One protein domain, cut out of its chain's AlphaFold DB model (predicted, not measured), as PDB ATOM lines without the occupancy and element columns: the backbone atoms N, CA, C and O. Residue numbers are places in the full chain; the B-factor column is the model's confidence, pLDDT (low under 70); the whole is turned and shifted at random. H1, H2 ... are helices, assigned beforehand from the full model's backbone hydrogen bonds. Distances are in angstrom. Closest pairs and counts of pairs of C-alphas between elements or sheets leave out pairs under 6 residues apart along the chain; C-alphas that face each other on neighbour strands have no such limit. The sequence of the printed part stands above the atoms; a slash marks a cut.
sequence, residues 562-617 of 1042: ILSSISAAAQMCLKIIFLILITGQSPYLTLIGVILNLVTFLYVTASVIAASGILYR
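Overview. This is residues 562 to 617 of the 1042 residues of the protein "Hypothetical protein" of Aureoumbra lagunensis (UniProt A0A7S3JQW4). Two long helices, H2 and the shorter H1, run side by side in opposite ways as a narrow, loosely joined V, with the turn between them at one end. Residues 604 to 617 of H2 stick out at the other end. The printed part has 56 residues with two named helices, H1 then H2, and no named strand: all helix. It is loose, with a radius of gyration of the C-alphas of 14.4 A, and a rod spanning 47 by 20 by 8 A.

Along the chain. Find C-alpha 588 at (-5.229, 35.070, 110.914); from there H2, residues 588 to 617, runs 42.6 A to C-alpha 617 at (20.649, 68.419, 105.302). H1, residues 562 to 583, begins at C-alpha 562 at (17.128, 54.053, 115.741) and is 31.9 A long.

Arrangement. H2 and H1 are close but not clearly touching; look at their closest C-alphas, those of Ile 592 and Ile 577, 6.9 A apart. They run opposite ways at a shallow tilt of 15 degrees. In H1 and H2 every O i to N i+4 pair is within hydrogen-bond range.

Size, cuts and confidence. The C-alphas farthest apart, those of Gln 585 and Arg 617, are 47.5 A apart. The printed part has no cut, the link is tight, and no printed residue is under 70 in pLDDT.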
ATOM      1  N   ILE A 562      18.462  54.089 116.361       75.75
ATOM      2  CA  ILE A 562      17.128  54.053 115.741       75.75
ATOM      3  C   ILE A 562      17.043  52.928 114.698       75.75
ATOM      4  O   ILE A 562      16.127  52.110 114.751       75.75
ATOM      5  N   LEU A 563      18.031  52.819 113.801       74.62
ATOM      6  CA  LEU A 563      18.086  51.743 112.800       74.62
ATOM      7  C   LEU A 563      18.206  50.345 113.432       74.62
ATOM      8  O   LEU A 563      17.592  49.400 112.938       74.62
ATOM      9  N   SER A 564      18.947  50.207 114.536       75.62
ATOM     10  CA  SER A 564      19.038  48.948 115.289       75.62
ATOM     11  C   SER A 564      17.698  48.565 115.931       75.62
ATOM     12  O   SER A 564      17.285  47.409 115.848       75.62
ATOM     13  N   SER A 565      16.976  49.539 116.497       75.81
ATOM     14  CA  SER A 565      15.642  49.334 117.080       75.81
ATOM     15  C   SER A 565      14.615  48.898 116.027       75.81
ATOM     16  O   SER A 565      13.939  47.886 116.201       75.81
ATOM     17  N   ILE A 566      14.572  49.584 114.877       81.38
ATOM     18  CA  ILE A 566      13.702  49.221 113.743       81.38
ATOM     19  C   ILE A 566      14.033  47.812 113.223       81.38
ATOM     20  O   ILE A 566      13.126  47.029 112.948       81.38
ATOM     21  N   SER A 567      15.320  47.452 113.140       82.56
ATOM     22  CA  SER A 567      15.759  46.104 112.747       82.56
ATOM     23  C   SER A 567      15.303  45.025 113.741       82.56
ATOM     24  O   SER A 567      14.788  43.982 113.332       82.56
ATOM     25  N   ALA A 568      15.422  45.282 115.048       82.25
ATOM     26  CA  ALA A 568      14.957  44.368 116.090       82.25
ATOM     27  C   ALA A 568      13.427  44.189 116.063       82.25
ATOM     28  O   ALA A 568      12.942  43.057 116.100       82.25
ATOM     29  N   ALA A 569      12.671  45.281 115.916       81.38
ATOM     30  CA  ALA A 569      11.217  45.247 115.768       81.38
ATOM     31  C   ALA A 569      10.788  44.466 114.512       81.38
ATOM     32  O   ALA A 569       9.938  43.582 114.597       81.38
ATOM     33  N   ALA A 570      11.435  44.703 113.365       81.00
ATOM     34  CA  ALA A 570      11.167  43.961 112.135       81.00
ATOM     35  C   ALA A 570      11.431  42.450 112.289       81.00
ATOM     36  O   ALA A 570      10.630  41.638 111.828       81.00
ATOM     37  N   GLN A 571      12.503  42.050 112.987       84.19
ATOM     38  CA  GLN A 571      12.764  40.634 113.281       84.19
ATOM     39  C   GLN A 571      11.739  40.018 114.247       84.19
ATOM     40  O   GLN A 571      11.404  38.843 114.096       84.19
ATOM     41  N   MET A 572      11.216  40.784 115.209       83.19
ATOM     42  CA  MET A 572      10.120  40.341 116.085       83.19
ATOM     43  C   MET A 572       8.836  40.107 115.275       83.19
ATOM     44  O   MET A 572       8.259  39.023 115.350       83.19
ATOM     45  N   CYS A 573       8.440  41.062 114.426       84.00
ATOM     46  CA  CYS A 573       7.285  40.917 113.537       84.00
ATOM     47  C   CYS A 573       7.435  39.724 112.578       84.00
ATOM     48  O   CYS A 573       6.505  38.935 112.442       84.00
ATOM     49  N   LEU A 574       8.611  39.535 111.966       83.19
ATOM     50  CA  LEU A 574       8.874  38.392 111.082       83.19
ATOM     51  C   LEU A 574       8.790  37.046 111.817       83.19
ATOM     52  O   LEU A 574       8.236  36.097 111.265       83.19
ATOM     53  N   LYS A 575       9.268  36.954 113.068       87.81
ATOM     54  CA  LYS A 575       9.098  35.749 113.901       87.81
ATOM     55  C   LYS A 575       7.627  35.462 114.200       87.81
ATOM     56  O   LYS A 575       7.222  34.309 114.097       87.81
ATOM     57  N   ILE A 576       6.836  36.485 114.527       83.38
ATOM     58  CA  ILE A 576       5.394  36.351 114.797       83.38
ATOM     59  C   ILE A 576       4.651  35.894 113.534       83.38
ATOM     60  O   ILE A 576       3.912  34.916 113.584       83.38
ATOM     61  N   ILE A 577       4.902  36.531 112.386       84.00
ATOM     62  CA  ILE A 577       4.300  36.155 111.096       84.00
ATOM     63  C   ILE A 577       4.676  34.712 110.722       84.00
ATOM     64  O   ILE A 577       3.806  33.945 110.319       84.00
ATOM     65  N   PHE A 578       5.934  34.305 110.914       87.06
ATOM     66  CA  PHE A 578       6.378  32.927 110.678       87.06
ATOM     67  C   PHE A 578       5.680  31.912 111.601       87.06
ATOM     68  O   PHE A 578       5.285  30.843 111.141       87.06
ATOM     69  N   LEU A 579       5.462  32.258 112.874       84.81
ATOM     70  CA  LEU A 579       4.719  31.431 113.831       84.81
ATOM     71  C   LEU A 579       3.253  31.240 113.411       84.81
ATOM     72  O   LEU A 579       2.759  30.117 113.420       84.81
ATOM     73  N   ILE A 580       2.579  32.312 112.983       84.81
ATOM     74  CA  ILE A 580       1.179  32.262 112.527       84.81
ATOM     75  C   ILE A 580       1.055  31.514 111.183       84.81
ATOM     76  O   ILE A 580       0.102  30.767 110.972       84.81
ATOM     77  N   LEU A 581       2.040  31.642 110.286       85.00
ATOM     78  CA  LEU A 581       2.102  30.844 109.054       85.00
ATOM     79  C   LEU A 581       2.315  29.345 109.331       85.00
ATOM     80  O   LEU A 581       1.824  28.519 108.564       85.00
ATOM     81  N   ILE A 582       3.002  28.983 110.422       89.00
ATOM     82  CA  ILE A 582       3.175  27.587 110.854       89.00
ATOM     83  C   ILE A 582       1.904  27.017 111.497       89.00
ATOM     84  O   ILE A 582       1.599  25.847 111.273       89.00
ATOM     85  N   THR A 583       1.145  27.798 112.274       88.88
ATOM     86  CA  THR A 583      -0.072  27.284 112.935       88.88
ATOM     87  C   THR A 583      -1.237  27.036 111.976       88.88
ATOM     88  O   THR A 583      -2.204  26.385 112.369       88.88
ATOM     89  N   GLY A 584      -1.169  27.519 110.728       86.69
ATOM     90  CA  GLY A 584      -2.119  27.185 109.654       86.69
ATOM     91  C   GLY A 584      -3.558  27.676 109.871       86.69
ATOM     92  O   GLY A 584      -4.452  27.333 109.099       86.69
ATOM     93  N   GLN A 585      -3.791  28.474 110.913       84.00
ATOM     94  CA  GLN A 585      -5.106  28.958 111.320       84.00
ATOM     95  C   GLN A 585      -5.619  30.019 110.332       84.00
ATOM     96  O   GLN A 585      -5.158  31.163 110.318       84.00
ATOM     97  N   SER A 586      -6.617  29.647 109.527       73.50
ATOM     98  CA  SER A 586      -7.196  30.488 108.471       73.50
ATOM     99  C   SER A 586      -7.664  31.897 108.885       73.50
ATOM    100  O   SER A 586      -7.423  32.807 108.084       73.50
ATOM    101  N   PRO A 587      -8.258  32.169 110.076       87.25
ATOM    102  CA  PRO A 587      -8.726  33.522 110.401       87.25
ATOM    103  C   PRO A 587      -7.600  34.554 110.557       87.25
ATOM    104  O   PRO A 587      -7.860  35.749 110.458       87.25
ATOM    105  N   TYR A 588      -6.345  34.133 110.758       87.81
ATOM    106  CA  TYR A 588      -5.229  35.070 110.914       87.81
ATOM    107  C   TYR A 588      -4.596  35.506 109.585       87.81
ATOM    108  O   TYR A 588      -3.789  36.432 109.590       87.81
ATOM    109  N   LEU A 589      -4.945  34.903 108.443       83.69
ATOM    110  CA  LEU A 589      -4.365  35.289 107.146       83.69
ATOM    111  C   LEU A 589      -4.801  36.695 106.702       83.69
ATOM    112  O   LEU A 589      -3.997  37.442 106.144       83.69
ATOM    113  N   THR A 590      -6.039  37.093 107.003       85.94
ATOM    114  CA  THR A 590      -6.524  38.467 106.788       85.94
ATOM    115  C   THR A 590      -5.813  39.454 107.713       85.94
ATOM    116  O   THR A 590      -5.352  40.500 107.256       85.94
ATOM    117  N   LEU A 591      -5.636  39.093 108.989       87.94
ATOM    118  CA  LEU A 591      -4.898  39.893 109.968       87.94
ATOM    119  C   LEU A 591      -3.415  40.050 109.583       87.94
ATOM    120  O   LEU A 591      -2.885  41.153 109.672       87.94
ATOM    121  N   ILE A 592      -2.761  38.993 109.083       88.56
ATOM    122  CA  ILE A 592      -1.409  39.065 108.502       88.56
ATOM    123  C   ILE A 592      -1.386  40.044 107.324       88.56
ATOM    124  O   ILE A 592      -0.467  40.852 107.249       88.56
ATOM    125  N   GLY A 593      -2.383  40.016 106.434       90.06
ATOM    126  CA  GLY A 593      -2.490  40.969 105.323       90.06
ATOM    127  C   GLY A 593      -2.551  42.425 105.797       90.06
ATOM    128  O   GLY A 593      -1.789  43.263 105.317       90.06
ATOM    129  N   VAL A 594      -3.386  42.717 106.799       90.31
ATOM    130  CA  VAL A 594      -3.488  44.055 107.411       90.31
ATOM    131  C   VAL A 594      -2.176  44.461 108.097       90.31
ATOM    132  O   VAL A 594      -1.706  45.577 107.893       90.31
ATOM    133  N   ILE A 595      -1.543  43.559 108.855       90.06
ATOM    134  CA  ILE A 595      -0.257  43.817 109.526       90.06
ATOM    135  C   ILE A 595       0.865  44.056 108.506       90.06
ATOM    136  O   ILE A 595       1.660  44.975 108.687       90.06
ATOM    137  N   LEU A 596       0.931  43.278 107.422       88.56
ATOM    138  CA  LEU A 596       1.914  43.471 106.354       88.56
ATOM    139  C   LEU A 596       1.715  44.814 105.647       88.56
ATOM    140  O   LEU A 596       2.696  45.529 105.462       88.56
ATOM    141  N   ASN A 597       0.473  45.192 105.328       88.19
ATOM    142  CA  ASN A 597       0.163  46.497 104.738       88.19
ATOM    143  C   ASN A 597       0.529  47.655 105.685       88.19
ATOM    144  O   ASN A 597       1.119  48.644 105.255       88.19
ATOM    145  N   LEU A 598       0.251  47.524 106.986       89.75
ATOM    146  CA  LEU A 598       0.654  48.514 107.989       89.75
ATOM    147  C   LEU A 598       2.185  48.630 108.084       89.75
ATOM    148  O   LEU A 598       2.724  49.735 108.119       89.75
ATOM    149  N   VAL A 599       2.904  47.504 108.084       91.75
ATOM    150  CA  VAL A 599       4.374  47.472 108.133       91.75
ATOM    151  C   VAL A 599       4.997  48.052 106.859       91.75
ATOM    152  O   VAL A 599       5.974  48.794 106.964       91.75
ATOM    153  N   THR A 600       4.447  47.790 105.668       86.69
ATOM    154  CA  THR A 600       4.941  48.417 104.429       86.69
ATOM    155  C   THR A 600       4.648  49.914 104.401       86.69
ATOM    156  O   THR A 600       5.544  50.681 104.053       86.69
ATOM    157  N   PHE A 601       3.473  50.362 104.855       91.06
ATOM    158  CA  PHE A 601       3.151  51.787 104.992       91.06
ATOM    159  C   PHE A 601       4.101  52.507 105.965       91.06
ATOM    160  O   PHE A 601       4.664  53.553 105.630       91.06
ATOM    161  N   LEU A 602       4.356  51.926 107.143       89.06
ATOM    162  CA  LEU A 602       5.313  52.455 108.123       89.06
ATOM    163  C   LEU A 602       6.753  52.460 107.584       89.06
ATOM    164  O   LEU A 602       7.499  53.409 107.824       89.06
ATOM    165  N   TYR A 603       7.152  51.448 106.809       90.31
ATOM    166  CA  TYR A 603       8.475  51.402 106.182       90.31
ATOM    167  C   TYR A 603       8.636  52.449 105.069       90.31
ATOM    168  O   TYR A 603       9.674  53.114 104.993       90.31
ATOM    169  N   VAL A 604       7.619  52.638 104.222       91.44
ATOM    170  CA  VAL A 604       7.615  53.650 103.153       91.44
ATOM    171  C   VAL A 604       7.624  55.057 103.746       91.44
ATOM    172  O   VAL A 604       8.479  55.859 103.375       91.44
ATOM    173  N   THR A 605       6.757  55.353 104.717       88.56
ATOM    174  CA  THR A 605       6.726  56.668 105.386       88.56
ATOM    175  C   THR A 605       8.033  56.966 106.125       88.56
ATOM    176  O   THR A 605       8.594  58.047 105.938       88.56
ATOM    177  N   ALA A 606       8.605  56.006 106.862       88.31
ATOM    178  CA  ALA A 606       9.925  56.164 107.480       88.31
ATOM    179  C   ALA A 606      11.043  56.392 106.443       88.31
ATOM    180  O   ALA A 606      11.936  57.210 106.669       88.31
ATOM    181  N   SER A 607      10.980  55.720 105.288       86.44
ATOM    182  CA  SER A 607      11.940  55.901 104.188       86.44
ATOM    183  C   SER A 607      11.824  57.282 103.536       86.44
ATOM    184  O   SER A 607      12.846  57.913 103.269       86.44
ATOM    185  N   VAL A 608      10.602  57.790 103.339       92.25
ATOM    186  CA  VAL A 608      10.342  59.152 102.841       92.25
ATOM    187  C   VAL A 608      10.841  60.199 103.839       92.25
ATOM    188  O   VAL A 608      11.563  61.112 103.446       92.25
ATOM    189  N   ILE A 609      10.554  60.043 105.136       91.00
ATOM    190  CA  ILE A 609      11.051  60.944 106.191       91.00
ATOM    191  C   ILE A 609      12.589  60.948 106.227       91.00
ATOM    192  O   ILE A 609      13.205  62.015 106.308       91.00
ATOM    193  N   ALA A 610      13.229  59.781 106.104       88.31
ATOM    194  CA  ALA A 610      14.686  59.675 106.043       88.31
ATOM    195  C   ALA A 610      15.276  60.344 104.786       88.31
ATOM    196  O   ALA A 610      16.268  61.068 104.894       88.31
ATOM    197  N   ALA A 611      14.661  60.154 103.614       87.56
ATOM    198  CA  ALA A 611      15.077  60.791 102.365       87.56
ATOM    199  C   ALA A 611      14.940  62.322 102.434       87.56
ATOM    200  O   ALA A 611      15.906  63.037 102.156       87.56
ATOM    201  N   SER A 612      13.797  62.830 102.902       88.31
ATOM    202  CA  SER A 612      13.564  64.261 103.130       88.31
ATOM    203  C   SER A 612      14.549  64.853 104.144       88.31
ATOM    204  O   SER A 612      15.084  65.937 103.920       88.31
ATOM    205  N   GLY A 613      14.880  64.124 105.215       91.75
ATOM    206  CA  GLY A 613      15.901  64.535 106.186       91.75
ATOM    207  C   GLY A 613      17.328  64.575 105.619       91.75
ATOM    208  O   GLY A 613      18.138  65.399 106.050       91.75
ATOM    209  N   ILE A 614      17.648  63.727 104.635       90.38
ATOM    210  CA  ILE A 614      18.919  63.775 103.894       90.38
ATOM    211  C   ILE A 614      18.935  64.972 102.936       90.38
ATOM    212  O   ILE A 614      19.915  65.716 102.933       90.38
ATOM    213  N   LEU A 615      17.853  65.193 102.181       88.19
ATOM    214  CA  LEU A 615      17.707  66.328 101.264       88.19
ATOM    215  C   LEU A 615      17.791  67.666 102.007       88.19
ATOM    216  O   LEU A 615      18.617  68.501 101.657       88.19
ATOM    217  N   TYR A 616      17.046  67.837 103.103       88.69
ATOM    218  CA  TYR A 616      17.089  69.054 103.922       88.69
ATOM    219  C   TYR A 616      18.502  69.341 104.463       88.69
ATOM    220  O   TYR A 616      18.972  70.477 104.438       88.69
ATOM    221  N   ARG A 617      19.238  68.300 104.883       85.62
ATOM    222  CA  ARG A 617      20.649  68.419 105.302       85.62
ATOM    223  C   ARG A 617      21.617  68.695 104.148       85.62
ATOM    224  O   ARG A 617      22.699  69.220 104.411       85.62
TER     225      ARG A 617